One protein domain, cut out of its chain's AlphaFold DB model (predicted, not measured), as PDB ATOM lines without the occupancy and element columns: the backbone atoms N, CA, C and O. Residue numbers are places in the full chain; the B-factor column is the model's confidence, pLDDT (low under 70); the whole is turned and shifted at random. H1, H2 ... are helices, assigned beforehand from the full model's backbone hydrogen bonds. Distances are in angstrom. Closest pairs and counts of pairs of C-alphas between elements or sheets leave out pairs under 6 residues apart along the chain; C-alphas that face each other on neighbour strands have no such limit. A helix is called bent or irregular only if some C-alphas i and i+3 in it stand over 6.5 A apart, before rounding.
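Overview. This is residues 248 to 377 of the 686 residues of the protein "Hypothetical protein" of Symbiodinium necroappetens (UniProt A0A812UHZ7). Two lobes sit end to end: a larger one in which H1, H2 and the short H4 pack round H6, and a smaller one that is a helical hairpin of H7 and H8, joined to the first through residues 332 to 335. H5 folds back on H4, and at the far end of the larger lobe residues 289 to 294, of which 292 to 294 belong to H3, stick out. The printed part has 130 residues with eight named helices, H1 to H8 in chain order, and no named strand: the class is all helix. It is loose, with a radius of gyration of the C-alphas of 18.8 A, and elongated, spanning 56 by 29 by 26 A.

Arrangement. H1, residues 258 to 267, touches H6, residues 317 to 331, at a shallow tilt of 8 degrees, the same way; their closest C-alphas, of Ala 258 and Glu 319, are 6.5 A apart. H6 is the hub, touching three helices. It touches H2, residues 270 to 287, at a steep tilt of 40 degrees, opposite ways, closest at the C-alphas of Ile 280 and Ala 325, 5.5 A. H3, residues 292 to 296, touches no helix. H4, residues 298 to 304, touches H6, with the C-alphas of Ala 302 and Ile 324 closest at 6.5 A. H4 forms a hairpin with H5, residues 309 to 314, whose Ala 312 has its C-alpha 4.8 A from that of Pro 299. H7, residues 336 to 353, is apart from H6 and forms a hairpin with H8, residues 358 to 377; they touch, opposite ways, at a shallow tilt of 34.8 degrees, only just short of steep, and the closest C-alphas, of Ala 351 and Val 358, are 5.3 A apart. Every O i to N i+4 pair is within hydrogen-bond range in H1, H3, H4, H5, H6 and H7, against 12 of 14 in H2 and 14 of 16 in H8.

Along the chain. H1 begins at C-alpha 258, (5.926, 35.327, -33.141), and is 14.5 A long. H2, 25.1 A, is irregular, with C-alphas 271 and 274 8.1 A apart, and has a kink of 27 degrees near residue 277. H3, H4 and H5 measure 6.2, 9.8 and 8.5 A. H6 is 20.6 A and H7 25.3 A long. H8, 27.3 A, has a kink of 32 degrees near residue 371 and ends at C-alpha 377, (9.612, 60.887, -10.529).

Size, cuts and confidence. The C-alphas of Glu 292 and Pro 357, the two farthest apart, are 57.8 A apart. The printed part has no cut, and the seven links between helices are tight. The mean pLDDT of the printed part is 73.5; 43 residues are under 70, among them 269 to 276, 289 to 295 and 327 to 339.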
ATOM      1  N   LEU A 248      -2.766  40.738 -18.419       62.53
ATOM      2  CA  LEU A 248      -3.037  39.951 -19.627       62.53
ATOM      3  C   LEU A 248      -4.510  39.534 -19.777       62.53
ATOM      4  O   LEU A 248      -4.860  38.953 -20.794       62.53
ATOM      5  N   ARG A 249      -5.395  39.825 -18.810       60.09
ATOM      6  CA  ARG A 249      -6.840  39.580 -18.984       60.09
ATOM      7  C   ARG A 249      -7.499  40.561 -19.944       60.09
ATOM      8  O   ARG A 249      -8.451  40.194 -20.620       60.09
ATOM      9  N   GLU A 250      -7.016  41.797 -19.957       54.81
ATOM     10  CA  GLU A 250      -7.615  42.903 -20.712       54.81
ATOM     11  C   GLU A 250      -6.741  43.319 -21.900       54.81
ATOM     12  O   GLU A 250      -7.246  43.873 -22.871       54.81
ATOM     13  N   ASN A 251      -5.435  43.029 -21.854       63.62
ATOM     14  CA  ASN A 251      -4.488  43.415 -22.894       63.62
ATOM     15  C   ASN A 251      -3.485  42.284 -23.179       63.62
ATOM     16  O   ASN A 251      -2.460  42.158 -22.508       63.62
ATOM     17  N   TYR A 252      -3.798  41.450 -24.171       71.69
ATOM     18  CA  TYR A 252      -3.018  40.278 -24.578       71.69
ATOM     19  C   TYR A 252      -2.898  40.194 -26.109       71.69
ATOM     20  O   TYR A 252      -3.706  40.793 -26.827       71.69
ATOM     21  N   PRO A 253      -1.900  39.469 -26.644       78.00
ATOM     22  CA  PRO A 253      -1.776  39.297 -28.085       78.00
ATOM     23  C   PRO A 253      -2.926  38.445 -28.641       78.00
ATOM     24  O   PRO A 253      -3.253  37.391 -28.101       78.00
ATOM     25  N   ALA A 254      -3.515  38.880 -29.760       74.75
ATOM     26  CA  ALA A 254      -4.614  38.162 -30.414       74.75
ATOM     27  C   ALA A 254      -4.216  36.737 -30.845       74.75
ATOM     28  O   ALA A 254      -5.031  35.820 -30.805       74.75
ATOM     29  N   THR A 255      -2.946  36.543 -31.210       78.50
ATOM     30  CA  THR A 255      -2.353  35.234 -31.490       78.50
ATOM     31  C   THR A 255      -0.990  35.123 -30.807       78.50
ATOM     32  O   THR A 255      -0.245  36.098 -30.715       78.50
ATOM     33  N   VAL A 256      -0.650  33.924 -30.335       78.38
ATOM     34  CA  VAL A 256       0.611  33.633 -29.620       78.38
ATOM     35  C   VAL A 256       1.753  33.227 -30.561       78.38
ATOM     36  O   VAL A 256       2.761  32.656 -30.149       78.38
ATOM     37  N   THR A 257       1.598  33.517 -31.854       83.06
ATOM     38  CA  THR A 257       2.655  33.351 -32.853       83.06
ATOM     39  C   THR A 257       3.659  34.495 -32.738       83.06
ATOM     40  O   THR A 257       3.308  35.599 -32.321       83.06
ATOM     41  N   ALA A 258       4.900  34.283 -33.179       79.81
ATOM     42  CA  ALA A 258       5.926  35.327 -33.141       79.81
ATOM     43  C   ALA A 258       5.489  36.620 -33.864       79.81
ATOM     44  O   ALA A 258       5.760  37.725 -33.393       79.81
ATOM     45  N   GLN A 259       4.770  36.503 -34.988       79.19
ATOM     46  CA  GLN A 259       4.198  37.654 -35.697       79.19
ATOM     47  C   GLN A 259       3.085  38.342 -34.892       79.19
ATOM     48  O   GLN A 259       3.092  39.569 -34.788       79.19
ATOM     49  N   GLY A 260       2.177  37.576 -34.280       78.75
ATOM     50  CA  GLY A 260       1.100  38.107 -33.439       78.75
ATOM     51  C   GLY A 260       1.611  38.844 -32.203       78.75
ATOM     52  O   GLY A 260       1.174  39.960 -31.913       78.75
ATOM     53  N   VAL A 261       2.607  38.268 -31.529       82.12
ATOM     54  CA  VAL A 261       3.266  38.864 -30.361       82.12
ATOM     55  C   VAL A 261       4.010  40.142 -30.750       82.12
ATOM     56  O   VAL A 261       3.848  41.167 -30.090       82.12
ATOM     57  N   ASN A 262       4.748  40.146 -31.864       81.12
ATOM     58  CA  ASN A 262       5.432  41.344 -32.363       81.12
ATOM     59  C   ASN A 262       4.460  42.471 -32.748       81.12
ATOM     60  O   ASN A 262       4.709  43.637 -32.437       81.12
ATOM     61  N   ALA A 263       3.348  42.138 -33.409       78.38
ATOM     62  CA  ALA A 263       2.317  43.107 -33.764       78.38
ATOM     63  C   ALA A 263       1.650  43.708 -32.517       78.38
ATOM     64  O   ALA A 263       1.402  44.912 -32.473       78.38
ATOM     65  N   TRP A 264       1.408  42.896 -31.487       83.50
ATOM     66  CA  TRP A 264       0.880  43.358 -30.206       83.50
ATOM     67  C   TRP A 264       1.878  44.237 -29.440       83.50
ATOM     68  O   TRP A 264       1.500  45.313 -28.985       83.50
ATOM     69  N   ILE A 265       3.163  43.869 -29.385       79.69
ATOM     70  CA  ILE A 265       4.213  44.688 -28.749       79.69
ATOM     71  C   ILE A 265       4.281  46.088 -29.374       79.69
ATOM     72  O   ILE A 265       4.433  47.072 -28.655       79.69
ATOM     73  N   ARG A 266       4.106  46.210 -30.697       76.50
ATOM     74  CA  ARG A 266       4.061  47.513 -31.392       76.50
ATOM     75  C   ARG A 266       2.842  48.371 -31.028       76.50
ATOM     76  O   ARG A 266       2.890  49.585 -31.214       76.50
ATOM     77  N   LYS A 267       1.760  47.760 -30.530       73.94
ATOM     78  CA  LYS A 267       0.560  48.456 -30.031       73.94
ATOM     79  C   LYS A 267       0.701  48.904 -28.572       73.94
ATOM     80  O   LYS A 267      -0.112  49.702 -28.110       73.94
ATOM     81  N   LEU A 268       1.715  48.421 -27.847       72.69
ATOM     82  CA  LEU A 268       2.023  48.898 -26.497       72.69
ATOM     83  C   LEU A 268       2.534  50.358 -26.538       72.69
ATOM     84  O   LEU A 268       2.959  50.838 -27.590       72.69
ATOM     85  N   PRO A 269       2.498  51.103 -25.415       66.44
ATOM     86  CA  PRO A 269       2.767  52.544 -25.413       66.44
ATOM     87  C   PRO A 269       4.124  52.933 -26.036       66.44
ATOM     88  O   PRO A 269       5.182  52.660 -25.464       66.44
ATOM     89  N   LYS A 270       4.091  53.657 -27.168       60.84
ATOM     90  CA  LYS A 270       5.275  54.038 -27.973       60.84
ATOM     91  C   LYS A 270       6.355  54.798 -27.192       60.84
ATOM     92  O   LYS A 270       7.541  54.577 -27.411       60.84
ATOM     93  N   LYS A 271       5.974  55.618 -26.200       56.75
ATOM     94  CA  LYS A 271       6.916  56.354 -25.326       56.75
ATOM     95  C   LYS A 271       7.872  55.442 -24.530       56.75
ATOM     96  O   LYS A 271       8.841  55.935 -23.966       56.75
ATOM     97  N   LYS A 272       7.607  54.132 -24.456       59.91
ATOM     98  CA  LYS A 272       8.427  53.141 -23.738       59.91
ATOM     99  C   LYS A 272       9.056  52.089 -24.663       59.91
ATOM    100  O   LYS A 272       9.618  51.120 -24.159       59.91
ATOM    101  N   GLU A 273       9.002  52.261 -25.984       65.62
ATOM    102  CA  GLU A 273       9.419  51.242 -26.959       65.62
ATOM    103  C   GLU A 273      10.872  50.771 -26.758       65.62
ATOM    104  O   GLU A 273      11.126  49.568 -26.721       65.62
ATOM    105  N   ALA A 274      11.814  51.691 -26.531       66.81
ATOM    106  CA  ALA A 274      13.217  51.348 -26.267       66.81
ATOM    107  C   ALA A 274      13.394  50.528 -24.970       66.81
ATOM    108  O   ALA A 274      14.146  49.555 -24.926       66.81
ATOM    109  N   SER A 275      12.644  50.877 -23.923       61.88
ATOM    110  CA  SER A 275      12.677  50.203 -22.618       61.88
ATOM    111  C   SER A 275      12.025  48.817 -22.667       61.88
ATOM    112  O   SER A 275      12.524  47.878 -22.051       61.88
ATOM    113  N   ILE A 276      10.941  48.666 -23.436       69.62
ATOM    114  CA  ILE A 276      10.273  47.379 -23.674       69.62
ATOM    115  C   ILE A 276      11.183  46.455 -24.492       69.62
ATOM    116  O   ILE A 276      11.361  45.300 -24.116       69.62
ATOM    117  N   LYS A 277      11.821  46.962 -25.557       74.31
ATOM    118  CA  LYS A 277      12.796  46.196 -26.355       74.31
ATOM    119  C   LYS A 277      13.980  45.719 -25.512       74.31
ATOM    120  O   LYS A 277      14.384  44.569 -25.645       74.31
ATOM    121  N   THR A 278      14.486  46.572 -24.621       71.75
ATOM    122  CA  THR A 278      15.569  46.216 -23.689       71.75
ATOM    123  C   THR A 278      15.120  45.121 -22.719       71.75
ATOM    124  O   THR A 278      15.760  44.082 -22.643       71.75
ATOM    125  N   ALA A 279      13.955  45.276 -22.079       66.19
ATOM    126  CA  ALA A 279      13.421  44.274 -21.154       66.19
ATOM    127  C   ALA A 279      13.152  42.914 -21.822       66.19
ATOM    128  O   ALA A 279      13.367  41.874 -21.206       66.19
ATOM    129  N   ILE A 280      12.698  42.909 -23.080       74.56
ATOM    130  CA  ILE A 280      12.530  41.679 -23.862       74.56
ATOM    131  C   ILE A 280      13.887  41.027 -24.139       74.56
ATOM    132  O   ILE A 280      14.026  39.823 -23.955       74.56
ATOM    133  N   LYS A 281      14.892  41.810 -24.546       76.25
ATOM    134  CA  LYS A 281      16.245  41.309 -24.819       76.25
ATOM    135  C   LYS A 281      16.885  40.700 -23.567       76.25
ATOM    136  O   LYS A 281      17.436  39.605 -23.641       76.25
ATOM    137  N   ASP A 282      16.745  41.366 -22.424       64.94
ATOM    138  CA  ASP A 282      17.242  40.882 -21.134       64.94
ATOM    139  C   ASP A 282      16.522  39.590 -20.716       64.94
ATOM    140  O   ASP A 282      17.154  38.626 -20.289       64.94
ATOM    141  N   ALA A 283      15.199  39.525 -20.896       65.81
ATOM    142  CA  ALA A 283      14.413  38.337 -20.580       65.81
ATOM    143  C   ALA A 283      14.746  37.143 -21.493       65.81
ATOM    144  O   ALA A 283      14.813  36.010 -21.021       65.81
ATOM    145  N   GLU A 284      15.011  37.379 -22.780       74.94
ATOM    146  CA  GLU A 284      15.490  36.349 -23.710       74.94
ATOM    147  C   GLU A 284      16.905  35.860 -23.359       74.94
ATOM    148  O   GLU A 284      17.227  34.694 -23.588       74.94
ATOM    149  N   GLN A 285      17.758  36.719 -22.794       69.94
ATOM    150  CA  GLN A 285      19.079  36.320 -22.307       69.94
ATOM    151  C   GLN A 285      18.980  35.469 -21.036       69.94
ATOM    152  O   GLN A 285      19.679  34.467 -20.921       69.94
ATOM    153  N   VAL A 286      18.070  35.824 -20.128       60.78
ATOM    154  CA  VAL A 286      17.779  35.039 -18.921       60.78
ATOM    155  C   VAL A 286      17.146  33.695 -19.272       60.78
ATOM    156  O   VAL A 286      17.486  32.698 -18.647       60.78
ATOM    157  N   PHE A 287      16.288  33.631 -20.296       71.75
ATOM    158  CA  PHE A 287      15.702  32.369 -20.765       71.75
ATOM    159  C   PHE A 287      16.762  31.312 -21.082       71.75
ATOM    160  O   PHE A 287      16.605  30.154 -20.714       71.75
ATOM    161  N   LYS A 288      17.874  31.724 -21.702       73.69
ATOM    162  CA  LYS A 288      18.994  30.828 -22.034       73.69
ATOM    163  C   LYS A 288      19.705  30.251 -20.804       73.69
ATOM    164  O   LYS A 288      20.515  29.349 -20.960       73.69
ATOM    165  N   GLN A 289      19.449  30.802 -19.620       69.44
ATOM    166  CA  GLN A 289      20.062  30.414 -18.350       69.44
ATOM    167  C   GLN A 289      19.076  29.687 -17.419       69.44
ATOM    168  O   GLN A 289      19.445  29.360 -16.295       69.44
ATOM    169  N   LEU A 290      17.826  29.460 -17.847       66.81
ATOM    170  CA  LEU A 290      16.834  28.747 -17.041       66.81
ATOM    171  C   LEU A 290      17.062  27.232 -17.091       66.81
ATOM    172  O   LEU A 290      17.394  26.675 -18.135       66.81
ATOM    173  N   SER A 291      16.824  26.572 -15.959       68.69
ATOM    174  CA  SER A 291      16.758  25.106 -15.868       68.69
ATOM    175  C   SER A 291      15.499  24.553 -16.550       68.69
ATOM    176  O   SER A 291      14.492  25.254 -16.679       68.69
ATOM    177  N   GLU A 292      15.515  23.274 -16.935       67.25
ATOM    178  CA  GLU A 292      14.373  22.599 -17.577       67.25
ATOM    179  C   GLU A 292      13.088  22.677 -16.734       67.25
ATOM    180  O   GLU A 292      12.011  22.955 -17.261       67.25
ATOM    181  N   ALA A 293      13.201  22.551 -15.406       57.53
ATOM    182  CA  ALA A 293      12.070  22.686 -14.486       57.53
ATOM    183  C   ALA A 293      11.477  24.109 -14.461       57.53
ATOM    184  O   ALA A 293      10.266  24.290 -14.327       57.53
ATOM    185  N   GLN A 294      12.311  25.142 -14.615       62.19
ATOM    186  CA  GLN A 294      11.846  26.530 -14.683       62.19
ATOM    187  C   GLN A 294      11.168  26.831 -16.021       62.19
ATOM    188  O   GLN A 294      10.151  27.529 -16.035       62.19
ATOM    189  N   VAL A 295      11.684  26.278 -17.122       69.25
ATOM    190  CA  VAL A 295      11.058  26.377 -18.449       69.25
ATOM    191  C   VAL A 295       9.679  25.712 -18.441       69.25
ATOM    192  O   VAL A 295       8.708  26.332 -18.872       69.25
ATOM    193  N   ALA A 296       9.551  24.533 -17.825       70.56
ATOM    194  CA  ALA A 296       8.276  23.822 -17.692       70.56
ATOM    195  C   ALA A 296       7.194  24.610 -16.919       70.56
ATOM    196  O   ALA A 296       6.005  24.408 -17.147       70.56
ATOM    197  N   SER A 297       7.587  25.539 -16.038       70.88
ATOM    198  CA  SER A 297       6.663  26.371 -15.244       70.88
ATOM    199  C   SER A 297       6.170  27.649 -15.947       70.88
ATOM    200  O   SER A 297       5.301  28.353 -15.428       70.88
ATOM    201  N   LEU A 298       6.706  27.987 -17.128       72.94
ATOM    202  CA  LEU A 298       6.372  29.227 -17.847       72.94
ATOM    203  C   LEU A 298       4.881  29.378 -18.203       72.94
ATOM    204  O   LEU A 298       4.370  30.499 -18.078       72.94
ATOM    205  N   PRO A 299       4.154  28.320 -18.612       75.94
ATOM    206  CA  PRO A 299       2.720  28.423 -18.874       75.94
ATOM    207  C   PRO A 299       1.914  28.798 -17.624       75.94
ATOM    208  O   PRO A 299       1.020  29.646 -17.703       75.94
ATOM    209  N   ASP A 300       2.266  28.233 -16.467       69.12
ATOM    210  CA  ASP A 300       1.614  28.535 -15.187       69.12
ATOM    211  C   ASP A 300       1.857  29.987 -14.782       69.12
ATOM    212  O   ASP A 300       0.923  30.711 -14.427       69.12
ATOM    213  N   VAL A 301       3.095  30.456 -14.943       69.25
ATOM    214  CA  VAL A 301       3.445  31.861 -14.736       69.25
ATOM    215  C   VAL A 301       2.621  32.764 -15.657       69.25
ATOM    216  O   VAL A 301       1.987  33.712 -15.194       69.25
ATOM    217  N   ALA A 302       2.570  32.492 -16.961       70.69
ATOM    218  CA  ALA A 302       1.796  33.309 -17.896       70.69
ATOM    219  C   ALA A 302       0.300  33.361 -17.521       70.69
ATOM    220  O   ALA A 302      -0.337  34.418 -17.629       70.69
ATOM    221  N   ALA A 303      -0.249  32.255 -17.012       70.56
ATOM    222  CA  ALA A 303      -1.613  32.187 -16.497       70.56
ATOM    223  C   ALA A 303      -1.812  33.004 -15.203       70.56
ATOM    224  O   ALA A 303      -2.859  33.644 -15.020       70.56
ATOM    225  N   GLU A 304      -0.810  33.072 -14.320       66.81
ATOM    226  CA  GLU A 304      -0.815  33.964 -13.152       66.81
ATOM    227  C   GLU A 304      -0.864  35.446 -13.546       66.81
ATOM    228  O   GLU A 304      -1.576  36.230 -12.908       66.81
ATOM    229  N   TRP A 305      -0.168  35.827 -14.622       65.50
ATOM    230  CA  TRP A 305      -0.202  37.176 -15.207       65.50
ATOM    231  C   TRP A 305      -1.498  37.478 -15.984       65.50
ATOM    232  O   TRP A 305      -1.768  38.637 -16.312       65.50
ATOM    233  N   GLY A 306      -2.346  36.469 -16.209       63.91
ATOM    234  CA  GLY A 306      -3.701  36.618 -16.744       63.91
ATOM    235  C   GLY A 306      -3.929  36.070 -18.152       63.91
ATOM    236  O   GLY A 306      -5.038  36.245 -18.652       63.91
ATOM    237  N   LEU A 307      -2.937  35.417 -18.772       73.81
ATOM    238  CA  LEU A 307      -3.111  34.744 -20.062       73.81
ATOM    239  C   LEU A 307      -4.042  33.532 -19.898       73.81
ATOM    240  O   LEU A 307      -4.046  32.880 -18.854       73.81
ATOM    241  N   SER A 308      -4.857  33.211 -20.907       77.38
ATOM    242  CA  SER A 308      -5.712  32.021 -20.818       77.38
ATOM    243  C   SER A 308      -4.869  30.739 -20.806       77.38
ATOM    244  O   SER A 308      -3.862  30.656 -21.503       77.38
ATOM    245  N   VAL A 309      -5.301  29.715 -20.061       72.62
ATOM    246  CA  VAL A 309      -4.589  28.420 -19.959       72.62
ATOM    247  C   VAL A 309      -4.411  27.769 -21.336       72.62
ATOM    248  O   VAL A 309      -3.354  27.218 -21.634       72.62
ATOM    249  N   LYS A 310      -5.413  27.904 -22.215       72.62
ATOM    250  CA  LYS A 310      -5.359  27.418 -23.602       72.62
ATOM    251  C   LYS A 310      -4.261  28.113 -24.410       72.62
ATOM    252  O   LYS A 310      -3.512  27.454 -25.112       72.62
ATOM    253  N   GLN A 311      -4.140  29.435 -24.300       74.44
ATOM    254  CA  GLN A 311      -3.081  30.168 -24.996       74.44
ATOM    255  C   GLN A 311      -1.712  29.893 -24.375       74.44
ATOM    256  O   GLN A 311      -0.768  29.643 -25.118       74.44
ATOM    257  N   ALA A 312      -1.617  29.880 -23.044       78.00
ATOM    258  CA  ALA A 312      -0.369  29.646 -22.328       78.00
ATOM    259  C   ALA A 312       0.249  28.283 -22.682       78.00
ATOM    260  O   ALA A 312       1.419  28.224 -23.033       78.00
ATOM    261  N   SER A 313      -0.560  27.221 -22.693       71.88
ATOM    262  CA  SER A 313      -0.133  25.861 -23.064       71.88
ATOM    263  C   SER A 313       0.209  25.689 -24.550       71.88
ATOM    264  O   SER A 313       1.063  24.881 -24.890       71.88
ATOM    265  N   SER A 314      -0.426  26.453 -25.445       75.12
ATOM    266  CA  SER A 314      -0.166  26.404 -26.897       75.12
ATOM    267  C   SER A 314       0.977  27.322 -27.367       75.12
ATOM    268  O   SER A 314       1.313  27.336 -28.551       75.12
ATOM    269  N   SER A 315       1.533  28.146 -26.472       78.44
ATOM    270  CA  SER A 315       2.559  29.141 -26.809       78.44
ATOM    271  C   SER A 315       3.947  28.525 -26.735       78.44
ATOM    272  O   SER A 315       4.234  27.757 -25.825       78.44
ATOM    273  N   LYS A 316       4.855  28.934 -27.624       84.56
ATOM    274  CA  LYS A 316       6.278  28.594 -27.473       84.56
ATOM    275  C   LYS A 316       6.870  29.336 -26.269       84.56
ATOM    276  O   LYS A 316       6.597  30.527 -26.107       84.56
ATOM    277  N   ASP A 317       7.754  28.691 -25.511       79.00
ATOM    278  CA  ASP A 317       8.366  29.245 -24.285       79.00
ATOM    279  C   ASP A 317       9.013  30.616 -24.497       79.00
ATOM    280  O   ASP A 317       8.829  31.549 -23.711       79.00
ATOM    281  N   LYS A 318       9.699  30.777 -25.633       79.75
ATOM    282  CA  LYS A 318      10.291  32.053 -26.039       79.75
ATOM    283  C   LYS A 318       9.241  33.161 -26.164       79.75
ATOM    284  O   LYS A 318       9.487  34.283 -25.736       79.75
ATOM    285  N   GLU A 319       8.071  32.870 -26.724       84.00
ATOM    286  CA  GLU A 319       7.008  33.865 -26.879       84.00
ATOM    287  C   GLU A 319       6.310  34.163 -25.546       84.00
ATOM    288  O   GLU A 319       6.010  35.326 -25.278       84.00
ATOM    289  N   LEU A 320       6.142  33.171 -24.664       79.50
ATOM    290  CA  LEU A 320       5.627  33.391 -23.304       79.50
ATOM    291  C   LEU A 320       6.492  34.384 -22.528       79.50
ATOM    292  O   LEU A 320       5.974  35.317 -21.917       79.50
ATOM    293  N   ILE A 321       7.813  34.238 -22.607       78.25
ATOM    294  CA  ILE A 321       8.748  35.141 -21.934       78.25
ATOM    295  C   ILE A 321       8.686  36.546 -22.513       78.25
ATOM    296  O   ILE A 321       8.690  37.515 -21.757       78.25
ATOM    297  N   ARG A 322       8.568  36.681 -23.836       81.06
ATOM    298  CA  ARG A 322       8.415  37.989 -24.489       81.06
ATOM    299  C   ARG A 322       7.115  38.666 -24.066       81.06
ATOM    300  O   ARG A 322       7.133  39.859 -23.764       81.06
ATOM    301  N   ILE A 323       6.017  37.914 -23.975       78.56
ATOM    302  CA  ILE A 323       4.721  38.405 -23.490       78.56
ATOM    303  C   ILE A 323       4.830  38.862 -22.031       78.56
ATOM    304  O   ILE A 323       4.448  39.992 -21.722       78.56
ATOM    305  N   ILE A 324       5.394  38.027 -21.150       73.75
ATOM    306  CA  ILE A 324       5.570  38.334 -19.723       73.75
ATOM    307  C   ILE A 324       6.490  39.547 -19.543       73.75
ATOM    308  O   ILE A 324       6.143  40.465 -18.810       73.75
ATOM    309  N   ALA A 325       7.628  39.615 -20.233       73.81
ATOM    310  CA  ALA A 325       8.572  40.727 -20.125       73.81
ATOM    311  C   ALA A 325       7.977  42.045 -20.641       73.81
ATOM    312  O   ALA A 325       8.093  43.084 -19.982       73.81
ATOM    313  N   ALA A 326       7.289  42.001 -21.787       72.19
ATOM    314  CA  ALA A 326       6.636  43.164 -22.374       72.19
ATOM    315  C   ALA A 326       5.514  43.691 -21.473       72.19
ATOM    316  O   ALA A 326       5.481  44.890 -21.184       72.19
ATOM    317  N   ILE A 327       4.634  42.812 -20.969       69.94
ATOM    318  CA  ILE A 327       3.534  43.227 -20.094       69.94
ATOM    319  C   ILE A 327       4.038  43.647 -18.720       69.94
ATOM    320  O   ILE A 327       3.576  44.653 -18.203       69.94
ATOM    321  N   LYS A 328       5.031  42.958 -18.150       68.19
ATOM    322  CA  LYS A 328       5.655  43.324 -16.875       68.19
ATOM    323  C   LYS A 328       6.246  44.725 -16.967       68.19
ATOM    324  O   LYS A 328       5.996  45.547 -16.093       68.19
ATOM    325  N   ARG A 329       6.947  45.059 -18.057       66.31
ATOM    326  CA  ARG A 329       7.503  46.408 -18.265       66.31
ATOM    327  C   ARG A 329       6.439  47.459 -18.592       66.31
ATOM    328  O   ARG A 329       6.586  48.615 -18.192       66.31
ATOM    329  N   ALA A 330       5.369  47.070 -19.281       61.22
ATOM    330  CA  ALA A 330       4.231  47.944 -19.546       61.22
ATOM    331  C   ALA A 330       3.371  48.206 -18.290       61.22
ATOM    332  O   ALA A 330       2.864  49.316 -18.147       61.22
ATOM    333  N   ALA A 331       3.258  47.229 -17.380       54.06
ATOM    334  CA  ALA A 331       2.340  47.213 -16.237       54.06
ATOM    335  C   ALA A 331       2.981  47.569 -14.879       54.06
ATOM    336  O   ALA A 331       2.278  48.079 -14.015       54.06
ATOM    337  N   LEU A 332       4.293  47.361 -14.672       47.75
ATOM    338  CA  LEU A 332       4.981  47.665 -13.393       47.75
ATOM    339  C   LEU A 332       5.027  49.153 -13.034       47.75
ATOM    340  O   LEU A 332       5.282  49.502 -11.890       47.75
ATOM    341  N   TYR A 333       4.752  50.022 -13.996       45.06
ATOM    342  CA  TYR A 333       4.334  51.383 -13.718       45.06
ATOM    343  C   TYR A 333       3.100  51.607 -14.556       45.06
ATOM    344  O   TYR A 333       3.220  51.773 -15.777       45.06
ATOM    345  N   VAL A 334       1.942  51.616 -13.891       48.19
ATOM    346  CA  VAL A 334       0.741  52.270 -14.401       48.19
ATOM    347  C   VAL A 334       1.235  53.566 -15.039       48.19
ATOM    348  O   VAL A 334       1.871  54.382 -14.368       48.19
ATOM    349  N   ALA A 335       1.137  53.685 -16.366       52.09
ATOM    350  CA  ALA A 335       1.666  54.865 -17.033       52.09
ATOM    351  C   ALA A 335       1.044  56.097 -16.360       52.09
ATOM    352  O   ALA A 335      -0.109  56.016 -15.951       52.09
ATOM    353  N   GLY A 336       1.781  57.202 -16.197       53.91
ATOM    354  CA  GLY A 336       1.300  58.335 -15.386       53.91
ATOM    355  C   GLY A 336      -0.116  58.795 -15.757       53.91
ATOM    356  O   GLY A 336      -0.889  59.159 -14.880       53.91
ATOM    357  N   PHE A 337      -0.496  58.655 -17.033       55.97
ATOM    358  CA  PHE A 337      -1.865  58.876 -17.501       55.97
ATOM    359  C   PHE A 337      -2.881  57.852 -16.960       55.97
ATOM    360  O   PHE A 337      -3.914  58.255 -16.460       55.97
ATOM    361  N   VAL A 338      -2.576  56.553 -16.947       54.69
ATOM    362  CA  VAL A 338      -3.462  55.522 -16.376       54.69
ATOM    363  C   VAL A 338      -3.605  55.697 -14.857       54.69
ATOM    364  O   VAL A 338      -4.687  55.494 -14.319       54.69
ATOM    365  N   TYR A 339      -2.544  56.107 -14.150       64.81
ATOM    366  CA  TYR A 339      -2.614  56.348 -12.702       64.81
ATOM    367  C   TYR A 339      -3.478  57.572 -12.422       64.81
ATOM    368  O   TYR A 339      -4.340  57.534 -11.547       64.81
ATOM    369  N   ARG A 340      -3.285  58.635 -13.206       71.25
ATOM    370  CA  ARG A 340      -4.130  59.826 -13.192       71.25
ATOM    371  C   ARG A 340      -5.597  59.456 -13.426       71.25
ATOM    372  O   ARG A 340      -6.421  59.784 -12.588       71.25
ATOM    373  N   ASP A 341      -5.905  58.724 -14.490       72.62
ATOM    374  CA  ASP A 341      -7.286  58.402 -14.863       72.62
ATOM    375  C   ASP A 341      -7.975  57.526 -13.803       72.62
ATOM    376  O   ASP A 341      -9.090  57.829 -13.380       72.62
ATOM    377  N   ILE A 342      -7.293  56.485 -13.308       70.12
ATOM    378  CA  ILE A 342      -7.826  55.614 -12.250       70.12
ATOM    379  C   ILE A 342      -7.986  56.391 -10.938       70.12
ATOM    380  O   ILE A 342      -9.031  56.309 -10.300       70.12
ATOM    381  N   SER A 343      -6.972  57.152 -10.521       78.06
ATOM    382  CA  SER A 343      -7.022  57.870  -9.241       78.06
ATOM    383  C   SER A 343      -8.080  58.969  -9.237       78.06
ATOM    384  O   SER A 343      -8.771  59.112  -8.238       78.06
ATOM    385  N   VAL A 344      -8.288  59.680 -10.350       84.56
ATOM    386  CA  VAL A 344      -9.383  60.653 -10.490       84.56
ATOM    387  C   VAL A 344     -10.744  59.970 -10.360       84.56
ATOM    388  O   VAL A 344     -11.612  60.481  -9.658       84.56
ATOM    389  N   GLN A 345     -10.933  58.803 -10.980       79.12
ATOM    390  CA  GLN A 345     -12.183  58.047 -10.849       79.12
ATOM    391  C   GLN A 345     -12.427  57.576  -9.411       79.12
ATOM    392  O   GLN A 345     -13.546  57.686  -8.913       79.12
ATOM    393  N   GLU A 346     -11.404  57.060  -8.729       77.19
ATOM    394  CA  GLU A 346     -11.537  56.597  -7.342       77.19
ATOM    395  C   GLU A 346     -11.741  57.757  -6.356       77.19
ATOM    396  O   GLU A 346     -12.594  57.664  -5.476       77.19
ATOM    397  N   VAL A 347     -11.035  58.878  -6.539       83.25
ATOM    398  CA  VAL A 347     -11.258  60.112  -5.766       83.25
ATOM    399  C   VAL A 347     -12.659  60.662  -6.019       83.25
ATOM    400  O   VAL A 347     -13.314  61.101  -5.079       83.25
ATOM    401  N   GLY A 348     -13.167  60.568  -7.251       82.00
ATOM    402  CA  GLY A 348     -14.542  60.938  -7.575       82.00
ATOM    403  C   GLY A 348     -15.571  60.087  -6.826       82.00
ATOM    404  O   GLY A 348     -16.470  60.634  -6.193       82.00
ATOM    405  N   LYS A 349     -15.397  58.757  -6.805       74.25
ATOM    406  CA  LYS A 349     -16.248  57.841  -6.017       74.25
ATOM    407  C   LYS A 349     -16.170  58.128  -4.518       74.25
ATOM    408  O   LYS A 349     -17.175  58.033  -3.818       74.25
ATOM    409  N   TRP A 350     -14.981  58.460  -4.019       84.38
ATOM    410  CA  TRP A 350     -14.777  58.852  -2.626       84.38
ATOM    411  C   TRP A 350     -15.510  60.163  -2.305       84.38
ATOM    412  O   TRP A 350     -16.265  60.215  -1.334       84.38
ATOM    413  N   ALA A 351     -15.368  61.185  -3.152       80.62
ATOM    414  CA  ALA A 351     -16.063  62.460  -3.006       80.62
ATOM    415  C   ALA A 351     -17.587  62.270  -3.028       80.62
ATOM    416  O   ALA A 351     -18.281  62.782  -2.153       80.62
ATOM    417  N   GLU A 352     -18.101  61.454  -3.950       76.56
ATOM    418  CA  GLU A 352     -19.520  61.097  -4.027       76.56
ATOM    419  C   GLU A 352     -20.003  60.393  -2.747       76.56
ATOM    420  O   GLU A 352     -21.015  60.781  -2.160       76.56
ATOM    421  N   HIS A 353     -19.247  59.406  -2.248       69.56
ATOM    422  CA  HIS A 353     -19.566  58.689  -1.009       69.56
ATOM    423  C   HIS A 353     -19.664  59.625   0.209       69.56
ATOM    424  O   HIS A 353     -20.508  59.422   1.089       69.56
ATOM    425  N   HIS A 354     -18.815  60.654   0.244       74.81
ATOM    426  CA  HIS A 354     -18.753  61.653   1.308       74.81
ATOM    427  C   HIS A 354     -19.586  62.914   1.039       74.81
ATOM    428  O   HIS A 354     -19.579  63.813   1.874       74.81
ATOM    429  N   ARG A 355     -20.352  62.960  -0.063       81.06
ATOM    430  CA  ARG A 355     -21.181  64.111  -0.475       81.06
ATOM    431  C   ARG A 355     -20.386  65.411  -0.660       81.06
ATOM    432  O   ARG A 355     -20.870  66.491  -0.340       81.06
ATOM    433  N   LEU A 356     -19.166  65.298  -1.173       81.44
ATOM    434  CA  LEU A 356     -18.312  66.429  -1.528       81.44
ATOM    435  C   LEU A 356     -18.518  66.828  -3.003       81.44
ATOM    436  O   LEU A 356     -18.968  65.993  -3.796       81.44
ATOM    437  N   PRO A 357     -18.165  68.064  -3.409       89.06
ATOM    438  CA  PRO A 357     -18.265  68.505  -4.800       89.06
ATOM    439  C   PRO A 357     -17.299  67.714  -5.698       89.06
ATOM    440  O   PRO A 357     -16.117  68.031  -5.814       89.06
ATOM    441  N   VAL A 358     -17.807  66.654  -6.336       88.12
ATOM    442  CA  VAL A 358     -17.007  65.669  -7.092       88.12
ATOM    443  C   VAL A 358     -16.088  66.336  -8.116       88.12
ATOM    444  O   VAL A 358     -14.914  65.986  -8.208       88.12
ATOM    445  N   ASN A 359     -16.605  67.324  -8.850       88.12
ATOM    446  CA  ASN A 359     -15.855  68.013  -9.898       88.12
ATOM    447  C   ASN A 359     -14.704  68.860  -9.336       88.12
ATOM    448  O   ASN A 359     -13.603  68.811  -9.880       88.12
ATOM    449  N   GLU A 360     -14.923  69.594  -8.242       89.00
ATOM    450  CA  GLU A 360     -13.879  70.420  -7.619       89.00
ATOM    451  C   GLU A 360     -12.793  69.550  -6.991       89.00
ATOM    452  O   GLU A 360     -11.607  69.783  -7.218       89.00
ATOM    453  N   VAL A 361     -13.180  68.493  -6.270       87.81
ATOM    454  CA  VAL A 361     -12.227  67.556  -5.658       87.81
ATOM    455  C   VAL A 361     -11.401  66.844  -6.733       87.81
ATOM    456  O   VAL A 361     -10.184  66.707  -6.594       87.81
ATOM    457  N   ALA A 362     -12.024  66.437  -7.843       88.06
ATOM    458  CA  ALA A 362     -11.312  65.852  -8.976       88.06
ATOM    459  C   ALA A 362     -10.328  66.843  -9.622       88.06
ATOM    460  O   ALA A 362      -9.209  66.453  -9.963       88.06
ATOM    461  N   GLN A 363     -10.701  68.120  -9.770       90.75
ATOM    462  CA  GLN A 363      -9.805  69.156 -10.293       90.75
ATOM    463  C   GLN A 363      -8.631  69.447  -9.354       90.75
ATOM    464  O   GLN A 363      -7.488  69.489  -9.811       90.75
ATOM    465  N   GLN A 364      -8.881  69.568  -8.049       91.75
ATOM    466  CA  GLN A 364      -7.825  69.732  -7.047       91.75
ATOM    467  C   GLN A 364      -6.864  68.538  -7.052       91.75
ATOM    468  O   GLN A 364      -5.648  68.718  -7.018       91.75
ATOM    469  N   TRP A 365      -7.384  67.314  -7.181       92.06
ATOM    470  CA  TRP A 365      -6.559  66.113  -7.309       92.06
ATOM    471  C   TRP A 365      -5.706  66.124  -8.582       92.06
ATOM    472  O   TRP A 365      -4.522  65.795  -8.552       92.06
ATOM    473  N   LEU A 366      -6.275  66.552  -9.711       89.44
ATOM    474  CA  LEU A 366      -5.538  66.715 -10.964       89.44
ATOM    475  C   LEU A 366      -4.410  67.745 -10.855       89.44
ATOM    476  O   LEU A 366      -3.321  67.507 -11.384       89.44
ATOM    477  N   GLN A 367      -4.661  68.861 -10.173       91.50
ATOM    478  CA  GLN A 367      -3.667  69.898  -9.912       91.50
ATOM    479  C   GLN A 367      -2.570  69.401  -8.965       91.50
ATOM    480  O   GLN A 367      -1.390  69.623  -9.215       91.50
ATOM    481  N   PHE A 368      -2.934  68.658  -7.922       92.00
ATOM    482  CA  PHE A 368      -1.971  67.992  -7.050       92.00
ATOM    483  C   PHE A 368      -1.060  67.048  -7.849       92.00
ATOM    484  O   PHE A 368       0.163  67.121  -7.749       92.00
ATOM    485  N   LEU A 369      -1.635  66.203  -8.712       85.31
ATOM    486  CA  LEU A 369      -0.864  65.268  -9.531       85.31
ATOM    487  C   LEU A 369       0.059  65.957 -10.542       85.31
ATOM    488  O   LEU A 369       1.127  65.419 -10.833       85.31
ATOM    489  N   SER A 370      -0.322  67.114 -11.093       85.12
ATOM    490  CA  SER A 370       0.528  67.827 -12.056       85.12
ATOM    491  C   SER A 370       1.813  68.369 -11.418       85.12
ATOM    492  O   SER A 370       2.828  68.462 -12.108       85.12
ATOM    493  N   VAL A 371       1.789  68.647 -10.112       88.81
ATOM    494  CA  VAL A 371       2.935  69.134  -9.329       88.81
ATOM    495  C   VAL A 371       3.719  67.977  -8.706       88.81
ATOM    496  O   VAL A 371       4.931  67.850  -8.902       88.81
ATOM    497  N   GLU A 372       3.030  67.087  -7.995       85.19
ATOM    498  CA  GLU A 372       3.674  66.065  -7.168       85.19
ATOM    499  C   GLU A 372       4.180  64.869  -7.973       85.19
ATOM    500  O   GLU A 372       5.170  64.243  -7.598       85.19
ATOM    501  N   PHE A 373       3.557  64.534  -9.109       79.00
ATOM    502  CA  PHE A 373       3.995  63.382  -9.900       79.00
ATOM    503  C   PHE A 373       5.383  63.603 -10.534       79.00
ATOM    504  O   PHE A 373       6.237  62.722 -10.396       79.00
ATOM    505  N   PRO A 374       5.691  64.755 -11.168       79.75
ATOM    506  CA  PRO A 374       7.056  65.063 -11.600       79.75
ATOM    507  C   PRO A 374       8.063  65.118 -10.443       79.75
ATOM    508  O   PRO A 374       9.168  64.583 -10.576       79.75
ATOM    509  N   ALA A 375       7.685  65.708  -9.302       78.50
ATOM    510  CA  ALA A 375       8.530  65.767  -8.109       78.50
ATOM    511  C   ALA A 375       8.857  64.361  -7.579       78.50
ATOM    512  O   ALA A 375      10.020  64.047  -7.320       78.50
ATOM    513  N   HIS A 376       7.858  63.477  -7.528       73.38
ATOM    514  CA  HIS A 376       8.018  62.066  -7.200       73.38
ATOM    515  C   HIS A 376       8.967  61.364  -8.176       73.38
ATOM    516  O   HIS A 376       9.922  60.735  -7.731       73.38
ATOM    517  N   VAL A 377       8.756  61.502  -9.494       71.44
ATOM    518  CA  VAL A 377       9.612  60.887 -10.529       71.44
ATOM    519  C   VAL A 377      11.070  61.326 -10.374       71.44
ATOM    520  O   VAL A 377      11.971  60.490 -10.443       71.44
TER     521      VAL A 377